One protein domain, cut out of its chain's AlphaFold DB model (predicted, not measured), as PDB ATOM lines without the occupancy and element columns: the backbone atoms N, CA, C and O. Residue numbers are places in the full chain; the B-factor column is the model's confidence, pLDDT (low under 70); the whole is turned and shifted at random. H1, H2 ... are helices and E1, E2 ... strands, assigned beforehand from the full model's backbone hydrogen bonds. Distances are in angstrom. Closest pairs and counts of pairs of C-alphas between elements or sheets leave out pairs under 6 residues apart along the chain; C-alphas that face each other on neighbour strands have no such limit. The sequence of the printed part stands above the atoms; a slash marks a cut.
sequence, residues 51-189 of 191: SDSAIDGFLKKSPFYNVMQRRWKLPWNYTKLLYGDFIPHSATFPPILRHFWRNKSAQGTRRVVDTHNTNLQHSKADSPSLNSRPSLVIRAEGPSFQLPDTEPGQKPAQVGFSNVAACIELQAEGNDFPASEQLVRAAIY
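AT A GLANCE: This is residues 51 to 189 of the 191 residues of an uncharacterized protein of Candolleomyces aberdarensis (UniProt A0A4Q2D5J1). The model has little regular structure: a small sheet of three strands, E1, E2 and E3, stands amid long loops, with H4 packed over its edge strand E1, and residues 174 to 184 stick out. The 139 printed residues, 54 in named elements, run H1 H2 H3 H4 E1 E2 E3 H5, class mixed, the strands an antiparallel meander, each neighbouring the one before. The whole is only just compact, close to loose: radius of gyration of the C-alphas 17.0 A, spans 51 by 42 by 28 A.

HOW THE PARTS SIT: H1, residues 52 to 61, and H4, residues 93 to 100, are close but not clearly touching: closest C-alphas 58 and 99, 7.5 A. H4 is on the sheet, height 9.2 A. Within hydrogen-bond range are N 111 and O 139, 2.9 A, in hairpin E1, residues 110 to 114, and E2, residues 136 to 140; and N 138 and O 166, 2.8 A, in hairpin E2 and E3, residues 164 to 168.

IN THESE COORDINATES: Find C-alpha 52 at (136.026, -53.205, -26.973), beginning H1; H5, residues 179 to 189, ends with C-alpha 189 at (118.118, -62.125, -46.696).

THE WHOLE: The printed part has no cut; 44 residues are under pLDDT 70.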
ATOM      1  N   SER A  51     135.776 -58.073 -27.575       86.00
ATOM      2  CA  SER A  51     135.928 -57.032 -26.553       86.00
ATOM      3  C   SER A  51     136.197 -55.667 -27.193       86.00
ATOM      4  O   SER A  51     136.944 -55.600 -28.177       86.00
ATOM      5  N   ASP A  52     135.744 -54.587 -26.557       86.81
ATOM      6  CA  ASP A  52     136.026 -53.205 -26.973       86.81
ATOM      7  C   ASP A  52     137.515 -52.959 -27.238       86.81
ATOM      8  O   ASP A  52     137.895 -52.365 -28.243       86.81
ATOM      9  N   SER A  53     138.391 -53.505 -26.388       89.81
ATOM     10  CA  SER A  53     139.843 -53.368 -26.556       89.81
ATOM     11  C   SER A  53     140.381 -54.025 -27.837       89.81
ATOM     12  O   SER A  53     141.326 -53.515 -28.448       89.81
ATOM     13  N   ALA A  54     139.775 -55.131 -28.277       89.19
ATOM     14  CA  ALA A  54     140.117 -55.804 -29.527       89.19
ATOM     15  C   ALA A  54     139.608 -55.008 -30.734       89.19
ATOM     16  O   ALA A  54     140.341 -54.850 -31.713       89.19
ATOM     17  N   ILE A  55     138.396 -54.453 -30.636       90.69
ATOM     18  CA  ILE A  55     137.821 -53.557 -31.646       90.69
ATOM     19  C   ILE A  55     138.714 -52.323 -31.807       90.69
ATOM     20  O   ILE A  55     139.231 -52.074 -32.897       90.69
ATOM     21  N   ASP A  56     139.005 -51.618 -30.718       91.56
ATOM     22  CA  ASP A  56     139.889 -50.453 -30.706       91.56
ATOM     23  C   ASP A  56     141.291 -50.785 -31.220       91.56
ATOM     24  O   ASP A  56     141.879 -50.036 -32.006       91.56
ATOM     25  N   GLY A  57     141.839 -51.921 -30.785       92.50
ATOM     26  CA  GLY A  57     143.141 -52.408 -31.216       92.50
ATOM     27  C   GLY A  57     143.200 -52.666 -32.721       92.50
ATOM     28  O   GLY A  57     144.213 -52.355 -33.354       92.50
ATOM     29  N   PHE A  58     142.124 -53.196 -33.307       92.62
ATOM     30  CA  PHE A  58     141.996 -53.381 -34.747       92.62
ATOM     31  C   PHE A  58     141.840 -52.046 -35.478       92.62
ATOM     32  O   PHE A  58     142.592 -51.778 -36.417       92.62
ATOM     33  N   LEU A  59     140.918 -51.187 -35.039       92.81
ATOM     34  CA  LEU A  59     140.623 -49.907 -35.687       92.81
ATOM     35  C   LEU A  59     141.849 -48.987 -35.725       92.81
ATOM     36  O   LEU A  59     142.116 -48.377 -36.758       92.81
ATOM     37  N   LYS A  60     142.651 -48.952 -34.652       93.12
ATOM     38  CA  LYS A  60     143.914 -48.190 -34.594       93.12
ATOM     39  C   LYS A  60     144.970 -48.685 -35.587       93.12
ATOM     40  O   LYS A  60     145.798 -47.900 -36.034       93.12
ATOM     41  N   LYS A  61     144.957 -49.980 -35.920       90.94
ATOM     42  CA  LYS A  61     145.910 -50.613 -36.851       90.94
ATOM     43  C   LYS A  61     145.390 -50.671 -38.287       90.94
ATOM     44  O   LYS A  61     146.169 -50.923 -39.205       90.94
ATOM     45  N   SER A  62     144.087 -50.493 -38.487       89.12
ATOM     46  CA  SER A  62     143.455 -50.617 -39.793       89.12
ATOM     47  C   SER A  62     143.851 -49.444 -40.694       89.12
ATOM     48  O   SER A  62     143.578 -48.290 -40.358       89.12
ATOM     49  N   PRO A  63     144.423 -49.694 -41.888       86.62
ATOM     50  CA  PRO A  63     144.713 -48.619 -42.830       86.62
ATOM     51  C   PRO A  63     143.428 -48.004 -43.402       86.62
ATOM     52  O   PRO A  63     143.467 -46.871 -43.881       86.62
ATOM     53  N   PHE A  64     142.302 -48.722 -43.310       85.25
ATOM     54  CA  PHE A  64     140.996 -48.347 -43.851       85.25
ATOM     55  C   PHE A  64     140.130 -47.561 -42.868       85.25
ATOM     56  O   PHE A  64     139.048 -47.137 -43.246       85.25
ATOM     57  N   TYR A  65     140.565 -47.347 -41.624       88.69
ATOM     58  CA  TYR A  65     139.798 -46.589 -40.637       88.69
ATOM     59  C   TYR A  65     140.519 -45.293 -40.260       88.69
ATOM     60  O   TYR A  65     141.738 -45.260 -40.091       88.69
ATOM     61  N   ASN A  66     139.774 -44.196 -40.170       88.88
ATOM     62  CA  ASN A  66     140.257 -42.928 -39.647       88.88
ATOM     63  C   ASN A  66     139.817 -42.798 -38.187       88.88
ATOM     64  O   ASN A  66     138.662 -42.480 -37.907       88.88
ATOM     65  N   VAL A  67     140.760 -43.008 -37.268       90.38
ATOM     66  CA  VAL A  67     140.520 -42.932 -35.818       90.38
ATOM     67  C   VAL A  67     140.073 -41.534 -35.383       90.38
ATOM     68  O   VAL A  67     139.210 -41.414 -34.520       90.38
ATOM     69  N   MET A  68     140.612 -40.476 -35.998       90.25
ATOM     70  CA  MET A  68     140.276 -39.091 -35.642       90.25
ATOM     71  C   MET A  68     138.856 -38.721 -36.059       90.25
ATOM     72  O   MET A  68     138.132 -38.095 -35.296       90.25
ATOM     73  N   GLN A  69     138.439 -39.149 -37.250       88.50
ATOM     74  CA  GLN A  69     137.090 -38.887 -37.762       88.50
ATOM     75  C   GLN A  69     136.066 -39.939 -37.324       88.50
ATOM     76  O   GLN A  69     134.883 -39.782 -37.616       88.50
ATOM     77  N   ARG A  70     136.516 -41.015 -36.665       87.19
ATOM     78  CA  ARG A  70     135.727 -42.206 -36.325       87.19
ATOM     79  C   ARG A  70     134.945 -42.777 -37.515       87.19
ATOM     80  O   ARG A  70     133.802 -43.202 -37.381       87.19
ATOM     81  N   ARG A  71     135.561 -42.777 -38.700       85.25
ATOM     82  CA  ARG A  71     134.928 -43.181 -39.966       85.25
ATOM     83  C   ARG A  71     135.823 -44.116 -40.761       85.25
ATOM     84  O   ARG A  71     137.047 -43.980 -40.746       85.25
ATOM     85  N   TRP A  72     135.211 -45.035 -41.504       83.44
ATOM     86  CA  TRP A  72     135.914 -45.780 -42.543       83.44
ATOM     87  C   TRP A  72     136.367 -44.815 -43.641       83.44
ATOM     88  O   TRP A  72     135.622 -43.930 -44.059       83.44
ATOM     89  N   LYS A  73     137.615 -44.957 -44.081       78.19
ATOM     90  CA  LYS A  73     138.179 -44.168 -45.170       78.19
ATOM     91  C   LYS A  73     137.507 -44.600 -46.459       78.19
ATOM     92  O   LYS A  73     137.565 -45.772 -46.830       78.19
ATOM     93  N   LEU A  74     136.905 -43.637 -47.143       66.25
ATOM     94  CA  LEU A  74     136.389 -43.879 -48.471       66.25
ATOM     95  C   LEU A  74     137.557 -44.060 -49.449       66.25
ATOM     96  O   LEU A  74     138.583 -43.379 -49.346       66.25
ATOM     97  N   PRO A  75     137.408 -44.967 -50.413       61.34
ATOM     98  CA  PRO A  75     138.290 -45.052 -51.559       61.34
ATOM     99  C   PRO A  75     138.434 -43.713 -52.272       61.34
ATOM    100  O   PRO A  75     137.453 -42.999 -52.469       61.34
ATOM    101  N   TRP A  76     139.647 -43.411 -52.739       54.28
ATOM    102  CA  TRP A  76     139.961 -42.149 -53.422       54.28
ATOM    103  C   TRP A  76     139.068 -41.878 -54.648       54.28
ATOM    104  O   TRP A  76     138.866 -40.733 -55.034       54.28
ATOM    105  N   ASN A  77     138.514 -42.930 -55.258       55.75
ATOM    106  CA  ASN A  77     137.708 -42.852 -56.473       55.75
ATOM    107  C   ASN A  77     136.224 -43.149 -56.191       55.75
ATOM    108  O   ASN A  77     135.631 -44.045 -56.786       55.75
ATOM    109  N   TYR A  78     135.621 -42.410 -55.255       52.72
ATOM    110  CA  TYR A  78     134.204 -42.552 -54.896       52.72
ATOM    111  C   TYR A  78     133.253 -42.273 -56.072       52.72
ATOM    112  O   TYR A  78     132.148 -42.800 -56.116       52.72
ATOM    113  N   THR A  79     133.688 -41.507 -57.075       52.59
ATOM    114  CA  THR A  79     132.934 -41.295 -58.322       52.59
ATOM    115  C   THR A  79     132.695 -42.595 -59.083       52.59
ATOM    116  O   THR A  79     131.688 -42.709 -59.770       52.59
ATOM    117  N   LYS A  80     133.557 -43.606 -58.921       50.66
ATOM    118  CA  LYS A  80     133.355 -44.940 -59.498       50.66
ATOM    119  C   LYS A  80     132.326 -45.789 -58.737       50.66
ATOM    120  O   LYS A  80     131.744 -46.689 -59.334       50.66
ATOM    121  N   LEU A  81     132.026 -45.456 -57.476       50.44
ATOM    122  CA  LEU A  81     130.952 -46.101 -56.703       50.44
ATOM    123  C   LEU A  81     129.572 -45.809 -57.303       50.44
ATOM    124  O   LEU A  81     128.698 -46.665 -57.272       50.44
ATOM    125  N   LEU A  82     129.405 -44.635 -57.920       49.97
ATOM    126  CA  LEU A  82     128.178 -44.253 -58.629       49.97
ATOM    127  C   LEU A  82     127.983 -45.019 -59.949       49.97
ATOM    128  O   LEU A  82     126.876 -45.049 -60.480       49.97
ATOM    129  N   TYR A  83     129.046 -45.632 -60.482       48.06
ATOM    130  CA  TYR A  83     129.043 -46.348 -61.764       48.06
ATOM    131  C   TYR A  83     129.182 -47.872 -61.622       48.06
ATOM    132  O   TYR A  83     129.391 -48.553 -62.623       48.06
ATOM    133  N   GLY A  84     129.029 -48.416 -60.409       52.16
ATOM    134  CA  GLY A  84     129.007 -49.864 -60.175       52.16
ATOM    135  C   GLY A  84     130.367 -50.511 -59.893       52.16
ATOM    136  O   GLY A  84     130.420 -51.716 -59.673       52.16
ATOM    137  N   ASP A  85     131.463 -49.750 -59.815       52.00
ATOM    138  CA  ASP A  85     132.770 -50.291 -59.414       52.00
ATOM    139  C   ASP A  85     132.859 -50.349 -57.876       52.00
ATOM    140  O   ASP A  85     133.450 -49.494 -57.211       52.00
ATOM    141  N   PHE A  86     132.266 -51.399 -57.306       58.91
ATOM    142  CA  PHE A  86     132.177 -51.691 -55.865       58.91
ATOM    143  C   PHE A  86     133.498 -52.120 -55.198       58.91
ATOM    144  O   PHE A  86     133.608 -52.246 -53.971       58.91
ATOM    145  N   ILE A  87     134.523 -52.316 -56.026       55.25
ATOM    146  CA  ILE A  87     135.835 -52.882 -55.702       55.25
ATOM    147  C   ILE A  87     136.474 -52.289 -54.440       55.25
ATOM    148  O   ILE A  87     137.067 -53.048 -53.671       55.25
ATOM    149  N   PRO A  88     136.416 -50.976 -54.164       58.34
ATOM    150  CA  PRO A  88     137.296 -50.474 -53.133       58.34
ATOM    151  C   PRO A  88     136.717 -50.571 -51.708       58.34
ATOM    152  O   PRO A  88     137.480 -50.464 -50.750       58.34
ATOM    153  N   HIS A  89     135.427 -50.894 -51.536       65.56
ATOM    154  CA  HIS A  89     134.881 -51.256 -50.219       65.56
ATOM    155  C   HIS A  89     135.059 -52.734 -49.875       65.56
ATOM    156  O   HIS A  89     135.254 -53.064 -48.701       65.56
ATOM    157  N   SER A  90     135.074 -53.618 -50.879       68.94
ATOM    158  CA  SER A  90     135.298 -55.054 -50.668       68.94
ATOM    159  C   SER A  90     136.667 -55.347 -50.041       68.94
ATOM    160  O   SER A  90     136.821 -56.359 -49.368       68.94
ATOM    161  N   ALA A  91     137.638 -54.432 -50.153       77.00
ATOM    162  CA  ALA A  91     138.948 -54.532 -49.508       77.00
ATOM    163  C   ALA A  91     138.928 -54.313 -47.979       77.00
ATOM    164  O   ALA A  91     139.855 -54.746 -47.290       77.00
ATOM    165  N   THR A  92     137.882 -53.682 -47.435       82.69
ATOM    166  CA  THR A  92     137.773 -53.348 -46.000       82.69
ATOM    167  C   THR A  92     137.418 -54.568 -45.152       82.69
ATOM    168  O   THR A  92     137.933 -54.742 -44.046       82.69
ATOM    169  N   PHE A  93     136.570 -55.449 -45.680       86.62
ATOM    170  CA  PHE A  93     136.006 -56.581 -44.943       86.62
ATOM    171  C   PHE A  93     136.966 -57.772 -44.736       86.62
ATOM    172  O   PHE A  93     136.973 -58.331 -43.638       86.62
ATOM    173  N   PRO A  94     137.833 -58.172 -45.690       87.12
ATOM    174  CA  PRO A  94     138.766 -59.279 -45.487       87.12
ATOM    175  C   PRO A  94     139.738 -59.078 -44.308       87.12
ATOM    176  O   PRO A  94     139.992 -60.039 -43.583       87.12
ATOM    177  N   PRO A  95     140.309 -57.880 -44.061       87.25
ATOM    178  CA  PRO A  95     141.057 -57.599 -42.835       87.25
ATOM    179  C   PRO A  95     140.243 -57.791 -41.551       87.25
ATOM    180  O   PRO A  95     140.777 -58.376 -40.612       87.25
ATOM    181  N   ILE A  96     138.980 -57.347 -41.522       88.25
ATOM    182  CA  ILE A  96     138.074 -57.525 -40.372       88.25
ATOM    183  C   ILE A  96     137.872 -59.019 -40.122       88.25
ATOM    184  O   ILE A  96     138.164 -59.515 -39.034       88.25
ATOM    185  N   LEU A  97     137.479 -59.758 -41.164       87.56
ATOM    186  CA  LEU A  97     137.246 -61.197 -41.089       87.56
ATOM    187  C   LEU A  97     138.501 -61.937 -40.609       87.56
ATOM    188  O   LEU A  97     138.432 -62.736 -39.687       87.56
ATOM    189  N   ARG A  98     139.682 -61.621 -41.151       85.94
ATOM    190  CA  ARG A  98     140.950 -62.237 -40.716       85.94
ATOM    191  C   ARG A  98     141.370 -61.875 -39.293       85.94
ATOM    192  O   ARG A  98     142.197 -62.586 -38.723       85.94
ATOM    193  N   HIS A  99     140.910 -60.750 -38.753       85.75
ATOM    194  CA  HIS A  99     141.270 -60.322 -37.407       85.75
ATOM    195  C   HIS A  99     140.405 -61.008 -36.354       85.75
ATOM    196  O   HIS A  99     140.946 -61.598 -35.422       85.75
ATOM    197  N   PHE A 100     139.085 -60.967 -36.537       84.81
ATOM    198  CA  PHE A 100     138.128 -61.487 -35.562       84.81
ATOM    199  C   PHE A 100     137.833 -62.979 -35.754       84.81
ATOM    200  O   PHE A 100     137.527 -63.673 -34.793       84.81
ATOM    201  N   TRP A 101     138.027 -63.522 -36.959       78.88
ATOM    202  CA  TRP A 101     137.810 -64.941 -37.262       78.88
ATOM    203  C   TRP A 101     139.116 -65.754 -37.234       78.88
ATOM    204  O   TRP A 101     139.449 -66.484 -38.168       78.88
ATOM    205  N   ARG A 102     139.906 -65.612 -36.160       63.66
ATOM    206  CA  ARG A 102     141.194 -66.315 -35.963       63.66
ATOM    207  C   ARG A 102     141.047 -67.669 -35.263       63.66
ATOM    208  O   ARG A 102     141.833 -67.994 -34.375       63.66
ATOM    209  N   ASN A 103     140.077 -68.487 -35.659       60.72
ATOM    210  CA  ASN A 103     140.082 -69.882 -35.223       60.72
ATOM    211  C   ASN A 103     141.005 -70.694 -36.148       60.72
ATOM    212  O   ASN A 103     140.762 -70.769 -37.351       60.72
ATOM    213  N   LYS A 104     142.080 -71.281 -35.600       55.38
ATOM    214  CA  LYS A 104     143.082 -72.045 -36.372       55.38
ATOM    215  C   LYS A 104     142.472 -73.240 -37.116       55.38
ATOM    216  O   LYS A 104     142.992 -73.616 -38.158       55.38
ATOM    217  N   SER A 105     141.365 -73.800 -36.623       56.84
ATOM    218  CA  SER A 105     140.629 -74.885 -37.287       56.84
ATOM    219  C   SER A 105     139.645 -74.408 -38.364       56.84
ATOM    220  O   SER A 105     139.166 -75.221 -39.144       56.84
ATOM    221  N   ALA A 106     139.354 -73.105 -38.433       57.16
ATOM    222  CA  ALA A 106     138.423 -72.501 -39.392       57.16
ATOM    223  C   ALA A 106     139.131 -71.588 -40.411       57.16
ATOM    224  O   ALA A 106     138.492 -70.808 -41.118       57.16
ATOM    225  N   GLN A 107     140.462 -71.629 -40.471       54.81
ATOM    226  CA  GLN A 107     141.227 -70.767 -41.361       54.81
ATOM    227  C   GLN A 107     140.961 -71.174 -42.820       54.81
ATOM    228  O   GLN A 107     141.323 -72.265 -43.242       54.81
ATOM    229  N   GLY A 108     140.301 -70.294 -43.578       62.62
ATOM    230  CA  GLY A 108     139.920 -70.537 -44.976       62.62
ATOM    231  C   GLY A 108     138.454 -70.916 -45.193       62.62
ATOM    232  O   GLY A 108     138.013 -70.891 -46.336       62.62
ATOM    233  N   THR A 109     137.673 -71.165 -44.133       76.88
ATOM    234  CA  THR A 109     136.248 -71.498 -44.293       76.88
ATOM    235  C   THR A 109     135.402 -70.300 -44.666       76.88
ATOM    236  O   THR A 109     134.369 -70.486 -45.287       76.88
ATOM    237  N   ARG A 110     135.808 -69.075 -44.311       87.25
ATOM    238  CA  ARG A 110     135.049 -67.858 -44.619       87.25
ATOM    239  C   ARG A 110     135.814 -66.912 -45.525       87.25
ATOM    240  O   ARG A 110     136.992 -66.631 -45.292       87.25
ATOM    241  N   ARG A 111     135.126 -66.361 -46.524       88.81
ATOM    242  CA  ARG A 111     135.698 -65.404 -47.473       88.81
ATOM    243  C   ARG A 111     134.672 -64.361 -47.893       88.81
ATOM    244  O   ARG A 111     133.521 -64.684 -48.144       88.81
ATOM    245  N   VAL A 112     135.127 -63.119 -48.021       88.75
ATOM    246  CA  VAL A 112     134.329 -62.045 -48.618       88.75
ATOM    247  C   VAL A 112     134.309 -62.232 -50.133       88.75
ATOM    248  O   VAL A 112     135.370 -62.337 -50.758       88.75
ATOM    249  N   VAL A 113     133.113 -62.290 -50.702       88.19
ATOM    250  CA  VAL A 113     132.856 -62.413 -52.135       88.19
ATOM    251  C   VAL A 113     132.046 -61.203 -52.573       88.19
ATOM    252  O   VAL A 113     131.150 -60.756 -51.862       88.19
ATOM    253  N   ASP A 114     132.406 -60.665 -53.730       85.75
ATOM    254  CA  ASP A 114     131.670 -59.581 -54.358       85.75
ATOM    255  C   ASP A 114     130.481 -60.145 -55.148       85.75
ATOM    256  O   ASP A 114     130.672 -61.024 -55.991       85.75
ATOM    257  N   THR A 115     129.270 -59.679 -54.843       85.19
ATOM    258  CA  THR A 115     128.010 -60.232 -55.367       85.19
ATOM    259  C   THR A 115     127.070 -59.186 -55.954       85.19
ATOM    260  O   THR A 115     125.985 -59.552 -56.392       85.19
ATOM    261  N   HIS A 116     127.477 -57.917 -56.076       80.31
ATOM    262  CA  HIS A 116     126.614 -56.845 -56.608       80.31
ATOM    263  C   HIS A 116     126.018 -57.154 -58.003       80.31
ATOM    264  O   HIS A 116     124.902 -56.745 -58.342       80.31
ATOM    265  N   ASN A 117     126.735 -57.940 -58.813       77.69
ATOM    266  CA  ASN A 117     126.300 -58.399 -60.138       77.69
ATOM    267  C   ASN A 117     125.846 -59.867 -60.175       77.69
ATOM    268  O   ASN A 117     125.770 -60.460 -61.248       77.69
ATOM    269  N   THR A 118     125.579 -60.482 -59.025       81.50
ATOM    270  CA  THR A 118     125.172 -61.888 -58.917       81.50
ATOM    271  C   THR A 118     123.792 -61.986 -58.278       81.50
ATOM    272  O   THR A 118     123.593 -61.541 -57.154       81.50
ATOM    273  N   ASN A 119     122.849 -62.607 -58.988       82.62
ATOM    274  CA  ASN A 119     121.543 -62.949 -58.428       82.62
ATOM    275  C   ASN A 119     121.672 -64.256 -57.645       82.62
ATOM    276  O   ASN A 119     121.957 -65.303 -58.224       82.62
ATOM    277  N   LEU A 120     121.457 -64.194 -56.335       84.00
ATOM    278  CA  LEU A 120     121.442 -65.353 -55.452       84.00
ATOM    279  C   LEU A 120     119.999 -65.825 -55.289       84.00
ATOM    280  O   LEU A 120     119.206 -65.178 -54.606       84.00
ATOM    281  N   GLN A 121     119.661 -66.939 -55.935       81.31
ATOM    282  CA  GLN A 121     118.366 -67.598 -55.763       81.31
ATOM    283  C   GLN A 121     118.280 -68.227 -54.373       81.31
ATOM    284  O   GLN A 121     119.232 -68.875 -53.933       81.31
ATOM    285  N   HIS A 122     117.150 -68.033 -53.694       76.38
ATOM    286  CA  HIS A 122     116.935 -68.559 -52.344       76.38
ATOM    287  C   HIS A 122     116.701 -70.068 -52.331       76.38
ATOM    288  O   HIS A 122     117.237 -70.770 -51.478       76.38
ATOM    289  N   SER A 123     115.961 -70.583 -53.312       71.50
ATOM    290  CA  SER A 123     115.764 -72.016 -53.507       71.50
ATOM    291  C   SER A 123     115.591 -72.346 -54.988       71.50
ATOM    292  O   SER A 123     115.205 -71.504 -55.797       71.50
ATOM    293  N   LYS A 124     115.883 -73.599 -55.352       66.19
ATOM    294  CA  LYS A 124     115.665 -74.122 -56.710       66.19
ATOM    295  C   LYS A 124     114.186 -74.264 -57.072       66.19
ATOM    296  O   LYS A 124     113.859 -74.301 -58.253       66.19
ATOM    297  N   ALA A 125     113.329 -74.429 -56.065       64.88
ATOM    298  CA  ALA A 125     111.887 -74.583 -56.234       64.88
ATOM    299  C   ALA A 125     111.159 -73.231 -56.252       64.88
ATOM    300  O   ALA A 125     109.979 -73.182 -56.597       64.88
ATOM    301  N   ASP A 126     111.852 -72.154 -55.879       64.50
ATOM    302  CA  ASP A 126     111.268 -70.823 -55.803       64.50
ATOM    303  C   ASP A 126     111.148 -70.220 -57.207       64.50
ATOM    304  O   ASP A 126     111.906 -70.548 -58.127       64.50
ATOM    305  N   SER A 127     110.182 -69.314 -57.377       61.81
ATOM    306  CA  SER A 127     110.057 -68.538 -58.611       61.81
ATOM    307  C   SER A 127     111.386 -67.828 -58.923       61.81
ATOM    308  O   SER A 127     112.020 -67.305 -58.004       61.81
ATOM    309  N   PRO A 128     111.815 -67.728 -60.197       62.59
ATOM    310  CA  PRO A 128     113.032 -67.000 -60.569       62.59
ATOM    311  C   PRO A 128     113.022 -65.517 -60.146       62.59
ATOM    312  O   PRO A 128     114.086 -64.891 -60.090       62.59
ATOM    313  N   SER A 129     111.845 -64.963 -59.824       66.25
ATOM    314  CA  SER A 129     111.670 -63.627 -59.243       66.25
ATOM    315  C   SER A 129     112.175 -63.517 -57.798       66.25
ATOM    316  O   SER A 129     112.566 -62.427 -57.377       66.25
ATOM    317  N   LEU A 130     112.262 -64.621 -57.046       73.25
ATOM    318  CA  LEU A 130     112.734 -64.624 -55.662       73.25
ATOM    319  C   LEU A 130     114.253 -64.826 -55.599       73.25
ATOM    320  O   LEU A 130     114.789 -65.925 -55.433       73.25
ATOM    321  N   ASN A 131     114.965 -63.721 -55.782       76.94
ATOM    322  CA  ASN A 131     116.413 -63.672 -55.697       76.94
ATOM    323  C   ASN A 131     116.871 -62.458 -54.893       76.94
ATOM    324  O   ASN A 131     116.155 -61.472 -54.727       76.94
ATOM    325  N   SER A 132     118.101 -62.541 -54.407       78.69
ATOM    326  CA  SER A 132     118.741 -61.479 -53.650       78.69
ATOM    327  C   SER A 132     120.047 -61.064 -54.311       78.69
ATOM    328  O   SER A 132     120.749 -61.881 -54.909       78.69
ATOM    329  N   ARG A 133     120.369 -59.772 -54.224       81.69
ATOM    330  CA  ARG A 133     121.584 -59.190 -54.811       81.69
ATOM    331  C   ARG A 133     122.344 -58.369 -53.772       81.69
ATOM    332  O   ARG A 133     122.452 -57.157 -53.932       81.69
ATOM    333  N   PRO A 134     122.814 -58.994 -52.680       85.38
ATOM    334  CA  PRO A 134     123.632 -58.284 -51.712       85.38
ATOM    335  C   PRO A 134     124.891 -57.756 -52.389       85.38
ATOM    336  O   PRO A 134     125.469 -58.402 -53.270       85.38
ATOM    337  N   SER A 135     125.342 -56.597 -51.941       82.94
ATOM    338  CA  SER A 135     126.543 -55.970 -52.468       82.94
ATOM    339  C   SER A 135     127.773 -56.863 -52.293       82.94
ATOM    340  O   SER A 135     128.508 -57.121 -53.245       82.94
ATOM    341  N   LEU A 136     127.972 -57.376 -51.079       87.50
ATOM    342  CA  LEU A 136     128.998 -58.354 -50.741       87.50
ATOM    343  C   LEU A 136     128.380 -59.452 -49.877       87.50
ATOM    344  O   LEU A 136     127.424 -59.224 -49.135       87.50
ATOM    345  N   VAL A 137     129.001 -60.624 -49.878       90.31
ATOM    346  CA  VAL A 137     128.652 -61.704 -48.951       90.31
ATOM    347  C   VAL A 137     129.883 -62.276 -48.282       90.31
ATOM    348  O   VAL A 137     130.977 -62.315 -48.847       90.31
ATOM    349  N   ILE A 138     129.703 -62.771 -47.063       90.38
ATOM    350  CA  ILE A 138     130.656 -63.673 -46.429       90.38
ATOM    351  C   ILE A 138     130.234 -65.087 -46.811       90.38
ATOM    352  O   ILE A 138     129.333 -65.657 -46.203       90.38
ATOM    353  N   ARG A 139     130.899 -65.657 -47.815       90.94
ATOM    354  CA  ARG A 139     130.802 -67.085 -48.121       90.94
ATOM    355  C   ARG A 139     131.382 -67.880 -46.959       90.94
ATOM    356  O   ARG A 139     132.424 -67.488 -46.427       90.94
ATOM    357  N   ALA A 140     130.765 -69.008 -46.634       89.38
ATOM    358  CA  ALA A 140     131.292 -69.987 -45.702       89.38
ATOM    359  C   ALA A 140     131.339 -71.407 -46.294       89.38
ATOM    360  O   ALA A 140     130.582 -71.758 -47.195       89.38
ATOM    361  N   GLU A 141     132.240 -72.229 -45.768       86.50
ATOM    362  CA  GLU A 141     132.352 -73.661 -46.028       86.50
ATOM    363  C   GLU A 141     132.351 -74.421 -44.703       86.50
ATOM    364  O   GLU A 141     132.877 -73.942 -43.693       86.50
ATOM    365  N   GLY A 142     131.775 -75.617 -44.700       83.19
ATOM    366  CA  GLY A 142     131.763 -76.501 -43.542       83.19
ATOM    367  C   GLY A 142     130.483 -77.329 -43.464       83.19
ATOM    368  O   GLY A 142     129.625 -77.199 -44.329       83.19
ATOM    369  N   PRO A 143     130.325 -78.153 -42.415       82.00
ATOM    370  CA  PRO A 143     129.197 -79.082 -42.289       82.00
ATOM    371  C   PRO A 143     127.813 -78.417 -42.287       82.00
ATOM    372  O   PRO A 143     126.827 -79.061 -42.617       82.00
ATOM    373  N   SER A 144     127.743 -77.138 -41.912       84.00
ATOM    374  CA  SER A 144     126.504 -76.350 -41.883       84.00
ATOM    375  C   SER A 144     126.199 -75.622 -43.196       84.00
ATOM    376  O   SER A 144     125.201 -74.917 -43.260       84.00
ATOM    377  N   PHE A 145     127.057 -75.739 -44.217       86.00
ATOM    378  CA  PHE A 145     126.916 -75.025 -45.486       86.00
ATOM    379  C   PHE A 145     126.935 -76.002 -46.658       86.00
ATOM    380  O   PHE A 145     127.788 -76.887 -46.731       86.00
ATOM    381  N   GLN A 146     126.031 -75.802 -47.614       84.69
ATOM    382  CA  GLN A 146     125.986 -76.586 -48.846       84.69
ATOM    383  C   GLN A 146     126.594 -75.784 -49.993       84.69
ATOM    384  O   GLN A 146     126.198 -74.644 -50.242       84.69
ATOM    385  N   LEU A 147     127.551 -76.382 -50.707       80.69
ATOM    386  CA  LEU A 147     128.122 -75.759 -51.898       80.69
ATOM    387  C   LEU A 147     127.058 -75.634 -53.002       80.69
ATOM    388  O   LEU A 147     126.228 -76.532 -53.129       80.69
ATOM    389  N   PRO A 148     127.086 -74.556 -53.805       80.38
ATOM    390  CA  PRO A 148     126.121 -74.366 -54.876       80.38
ATOM    391  C   PRO A 148     126.168 -75.528 -55.865       80.38
ATOM    392  O   PRO A 148     127.248 -75.957 -56.288       80.38
ATOM    393  N   ASP A 149     124.991 -76.010 -56.251       73.81
ATOM    394  CA  ASP A 149     124.890 -77.078 -57.234       73.81
ATOM    395  C   ASP A 149     125.469 -76.617 -58.575       73.81
ATOM    396  O   ASP A 149     125.286 -75.479 -59.009       73.81
ATOM    397  N   THR A 150     126.205 -77.513 -59.227       72.81
ATOM    398  CA  THR A 150     126.844 -77.243 -60.515       72.81
ATOM    399  C   THR A 150     126.227 -78.146 -61.565       72.81
ATOM    400  O   THR A 150     126.287 -79.368 -61.432       72.81
ATOM    401  N   GLU A 151     125.661 -77.553 -62.613       75.19
ATOM    402  CA  GLU A 151     125.188 -78.325 -63.760       75.19
ATOM    403  C   GLU A 151     126.368 -79.026 -64.462       75.19
ATOM    404  O   GLU A 151     127.465 -78.453 -64.552       75.19
ATOM    405  N   PRO A 152     126.182 -80.252 -64.988       69.25
ATOM    406  CA  PRO A 152     127.240 -80.978 -65.681       69.25
ATOM    407  C   PRO A 152     127.846 -80.143 -66.819       69.25
ATOM    408  O   PRO A 152     127.153 -79.716 -67.739       69.25
ATOM    409  N   GLY A 153     129.160 -79.906 -66.764       73.75
ATOM    410  CA  GLY A 153     129.890 -79.130 -67.775       73.75
ATOM    411  C   GLY A 153     129.986 -77.623 -67.509       73.75
ATOM    412  O   GLY A 153     130.682 -76.928 -68.252       73.75
ATOM    413  N   GLN A 154     129.363 -77.107 -66.445       74.50
ATOM    414  CA  GLN A 154     129.552 -75.723 -66.007       74.50
ATOM    415  C   GLN A 154     130.648 -75.598 -64.944       74.50
ATOM    416  O   GLN A 154     130.984 -76.543 -64.230       74.50
ATOM    417  N   LYS A 155     131.232 -74.398 -64.838       72.94
ATOM    418  CA  LYS A 155     132.104 -74.076 -63.704       72.94
ATOM    419  C   LYS A 155     131.235 -73.928 -62.452       72.94
ATOM    420  O   LYS A 155     130.244 -73.205 -62.529       72.94
ATOM    421  N   PRO A 156     131.625 -74.527 -61.314       70.88
ATOM    422  CA  PRO A 156     130.892 -74.362 -60.069       70.88
ATOM    423  C   PRO A 156     130.731 -72.891 -59.719       70.88
ATOM    424  O   PRO A 156     131.718 -72.143 -59.701       70.88
ATOM    425  N   ALA A 157     129.497 -72.479 -59.427       78.31
ATOM    426  CA  ALA A 157     129.262 -71.164 -58.863       78.31
ATOM    427  C   ALA A 157     130.020 -71.073 -57.535       78.31
ATOM    428  O   ALA A 157     129.938 -71.954 -56.678       78.31
ATOM    429  N   GLN A 158     130.809 -70.012 -57.362       80.12
ATOM    430  CA  GLN A 158     131.571 -69.845 -56.125       80.12
ATOM    431  C   GLN A 158     130.669 -69.517 -54.936       80.12
ATOM    432  O   GLN A 158     131.084 -69.721 -53.798       80.12
ATOM    433  N   VAL A 159     129.473 -68.989 -55.184       86.44
ATOM    434  CA  VAL A 159     128.563 -68.529 -54.146       86.44
ATOM    435  C   VAL A 159     127.120 -68.788 -54.556       86.44
ATOM    436  O   VAL A 159     126.768 -68.670 -55.726       86.44
ATOM    437  N   GLY A 160     126.315 -69.169 -53.579       86.69
ATOM    438  CA  GLY A 160     124.882 -69.393 -53.669       86.69
ATOM    439  C   GLY A 160     124.285 -69.169 -52.286       86.69
ATOM    440  O   GLY A 160     125.019 -69.129 -51.300       86.69
ATOM    441  N   PHE A 161     122.970 -69.005 -52.189       83.62
ATOM    442  CA  PHE A 161     122.335 -68.666 -50.912       83.62
ATOM    443  C   PHE A 161     122.696 -69.665 -49.791       83.62
ATOM    444  O   PHE A 161     123.044 -69.268 -48.684       83.62
ATOM    445  N   SER A 162     122.792 -70.952 -50.133       84.69
ATOM    446  CA  SER A 162     123.135 -72.060 -49.229       84.69
ATOM    447  C   SER A 162     124.542 -72.030 -48.612       84.69
ATOM    448  O   SER A 162     124.812 -72.777 -47.667       84.69
ATOM    449  N   ASN A 163     125.463 -71.219 -49.143       88.94
ATOM    450  CA  ASN A 163     126.811 -71.056 -48.593       88.94
ATOM    451  C   ASN A 163     127.139 -69.608 -48.200       88.94
ATOM    452  O   ASN A 163     128.312 -69.270 -48.020       88.94
ATOM    453  N   VAL A 164     126.121 -68.760 -48.038       89.88
ATOM    454  CA  VAL A 164     126.256 -67.408 -47.491       89.88
ATOM    455  C   VAL A 164     126.057 -67.451 -45.977       89.88
ATOM    456  O   VAL A 164     125.049 -67.929 -45.479       89.88
ATOM    457  N   ALA A 165     127.032 -66.937 -45.229       88.50
ATOM    458  CA  ALA A 165     126.951 -66.796 -43.775       88.50
ATOM    459  C   ALA A 165     126.553 -65.384 -43.326       88.50
ATOM    460  O   ALA A 165     126.158 -65.204 -42.178       88.50
ATOM    461  N   ALA A 166     126.731 -64.381 -44.187       88.69
ATOM    462  CA  ALA A 166     126.278 -63.016 -43.948       88.69
ATOM    463  C   ALA A 166     126.171 -62.243 -45.266       88.69
ATOM    464  O   ALA A 166     127.049 -62.367 -46.126       88.69
ATOM    465  N   CYS A 167     125.152 -61.398 -45.370       87.81
ATOM    466  CA  CYS A 167     124.990 -60.411 -46.433       87.81
ATOM    467  C   CYS A 167     125.462 -59.040 -45.942       87.81
ATOM    468  O   CYS A 167     125.234 -58.668 -44.792       87.81
ATOM    469  N   ILE A 168     126.132 -58.290 -46.809       85.44
ATOM    470  CA  ILE A 168     126.598 -56.932 -46.538       85.44
ATOM    471  C   ILE A 168     126.085 -56.067 -47.676       85.44
ATOM    472  O   ILE A 168     126.484 -56.260 -48.825       85.44
ATOM    473  N   GLU A 169     125.245 -55.097 -47.342       80.19
ATOM    474  CA  GLU A 169     124.743 -54.125 -48.302       80.19
ATOM    475  C   GLU A 169     125.480 -52.802 -48.134       80.19
ATOM    476  O   GLU A 169     125.618 -52.299 -47.016       80.19
ATOM    477  N   LEU A 170     125.996 -52.251 -49.235       76.25
ATOM    478  CA  LEU A 170     126.558 -50.906 -49.239       76.25
ATOM    479  C   LEU A 170     125.708 -50.027 -50.138       76.25
ATOM    480  O   LEU A 170     125.320 -50.409 -51.238       76.25
ATOM    481  N   GLN A 171     125.480 -48.807 -49.687       68.94
ATOM    482  CA  GLN A 171     124.735 -47.829 -50.448       68.94
ATOM    483  C   GLN A 171     125.485 -46.505 -50.417       68.94
ATOM    484  O   GLN A 171     125.973 -46.080 -49.369       68.94
ATOM    485  N   ALA A 172     125.623 -45.870 -51.581       61.44
ATOM    486  CA  ALA A 172     126.118 -44.503 -51.649       61.44
ATOM    487  C   ALA A 172     124.999 -43.543 -51.217       61.44
ATOM    488  O   ALA A 172     123.857 -43.675 -51.663       61.44
ATOM    489  N   GLU A 173     125.342 -42.593 -50.350       52.91
ATOM    490  CA  GLU A 173     124.441 -41.546 -49.855       52.91
ATOM    491  C   GLU A 173     123.861 -40.751 -51.047       52.91
ATOM    492  O   GLU A 173     124.610 -40.332 -51.935       52.91
ATOM    493  N   GLY A 174     122.530 -40.602 -51.104       54.38
ATOM    494  CA  GLY A 174     121.802 -39.968 -52.219       54.38
ATOM    495  C   GLY A 174     120.692 -40.816 -52.861       54.38
ATOM    496  O   GLY A 174     119.924 -40.291 -53.662       54.38
ATOM    497  N   ASN A 175     120.576 -42.094 -52.489       52.75
ATOM    498  CA  ASN A 175     119.438 -42.966 -52.804       52.75
ATOM    499  C   ASN A 175     118.678 -43.306 -51.510       52.75
ATOM    500  O   ASN A 175     118.613 -44.468 -51.115       52.75
ATOM    501  N   ASP A 176     118.153 -42.304 -50.808       58.38
ATOM    502  CA  ASP A 176     117.409 -42.536 -49.568       58.38
ATOM    503  C   ASP A 176     116.077 -43.225 -49.886       58.38
ATOM    504  O   ASP A 176     115.055 -42.588 -50.140       58.38
ATOM    505  N   PHE A 177     116.094 -44.557 -49.907       61.75
ATOM    506  CA  PHE A 177     114.870 -45.340 -49.947       61.75
ATOM    507  C   PHE A 177     114.133 -45.165 -48.615       61.75
ATOM    508  O   PHE A 177     114.785 -45.100 -47.563       61.75
ATOM    509  N   PRO A 178     112.789 -45.125 -48.611       70.69
ATOM    510  CA  PRO A 178     112.013 -45.142 -47.380       70.69
ATOM    511  C   PRO A 178     112.436 -46.312 -46.483       70.69
ATOM    512  O   PRO A 178     112.757 -47.393 -46.980       70.69
ATOM    513  N   ALA A 179     112.382 -46.137 -45.159       68.06
ATOM    514  CA  ALA A 179     112.774 -47.180 -44.203       68.06
ATOM    515  C   ALA A 179     112.073 -48.528 -44.466       68.06
ATOM    516  O   ALA A 179     112.686 -49.582 -44.338       68.06
ATOM    517  N   SER A 180     110.814 -48.502 -44.915       65.81
ATOM    518  CA  SER A 180     110.067 -49.701 -45.308       65.81
ATOM    519  C   SER A 180     110.696 -50.454 -46.482       65.81
ATOM    520  O   SER A 180     110.656 -51.675 -46.514       65.81
ATOM    521  N   GLU A 181     111.275 -49.748 -47.450       67.31
ATOM    522  CA  GLU A 181     111.929 -50.369 -48.602       67.31
ATOM    523  C   GLU A 181     113.319 -50.899 -48.234       67.31
ATOM    524  O   GLU A 181     113.682 -51.997 -48.648       67.31
ATOM    525  N   GLN A 182     114.062 -50.182 -47.382       68.62
ATOM    526  CA  GLN A 182     115.312 -50.696 -46.810       68.62
ATOM    527  C   GLN A 182     115.067 -51.988 -46.016       68.62
ATOM    528  O   GLN A 182     115.807 -52.959 -46.168       68.62
ATOM    529  N   LEU A 183     113.990 -52.022 -45.222       69.56
ATOM    530  CA  LEU A 183     113.568 -53.205 -44.477       69.56
ATOM    531  C   LEU A 183     113.189 -54.358 -45.401       69.56
ATOM    532  O   LEU A 183     113.640 -55.467 -45.158       69.56
ATOM    533  N   VAL A 184     112.420 -54.116 -46.468       69.69
ATOM    534  CA  VAL A 184     112.093 -55.164 -47.453       69.69
ATOM    535  C   VAL A 184     113.371 -55.735 -48.063       69.69
ATOM    536  O   VAL A 184     113.542 -56.949 -48.081       69.69
ATOM    537  N   ARG A 185     114.310 -54.880 -48.482       70.88
ATOM    538  CA  ARG A 185     115.585 -55.321 -49.068       70.88
ATOM    539  C   ARG A 185     116.435 -56.139 -48.100       70.88
ATOM    540  O   ARG A 185     117.036 -57.123 -48.513       70.88
ATOM    541  N   ALA A 186     116.467 -55.761 -46.823       71.75
ATOM    542  CA  ALA A 186     117.175 -56.516 -45.794       71.75
ATOM    543  C   ALA A 186     116.454 -57.829 -45.433       71.75
ATOM    544  O   ALA A 186     117.105 -58.855 -45.243       71.75
ATOM    545  N   ALA A 187     115.120 -57.810 -45.374       72.94
ATOM    546  CA  ALA A 187     114.287 -58.955 -45.022       72.94
ATOM    547  C   ALA A 187     114.362 -60.082 -46.058       72.94
ATOM    548  O   ALA A 187     114.273 -61.245 -45.679       72.94
ATOM    549  N   ILE A 188     114.625 -59.758 -47.331       72.50
ATOM    550  CA  ILE A 188     114.931 -60.748 -48.378       72.50
ATOM    551  C   ILE A 188     116.053 -61.702 -47.933       72.50
ATOM    552  O   ILE A 188     116.072 -62.857 -48.339       72.50
ATOM    553  N   TYR A 189     117.013 -61.260 -47.120       73.44
ATOM    554  CA  TYR A 189     118.118 -62.125 -46.696       73.44
ATOM    555  C   TYR A 189     117.772 -63.055 -45.528       73.44
ATOM    556  O   TYR A 189     118.575 -63.931 -45.227       73.44
TER     557      TYR A 189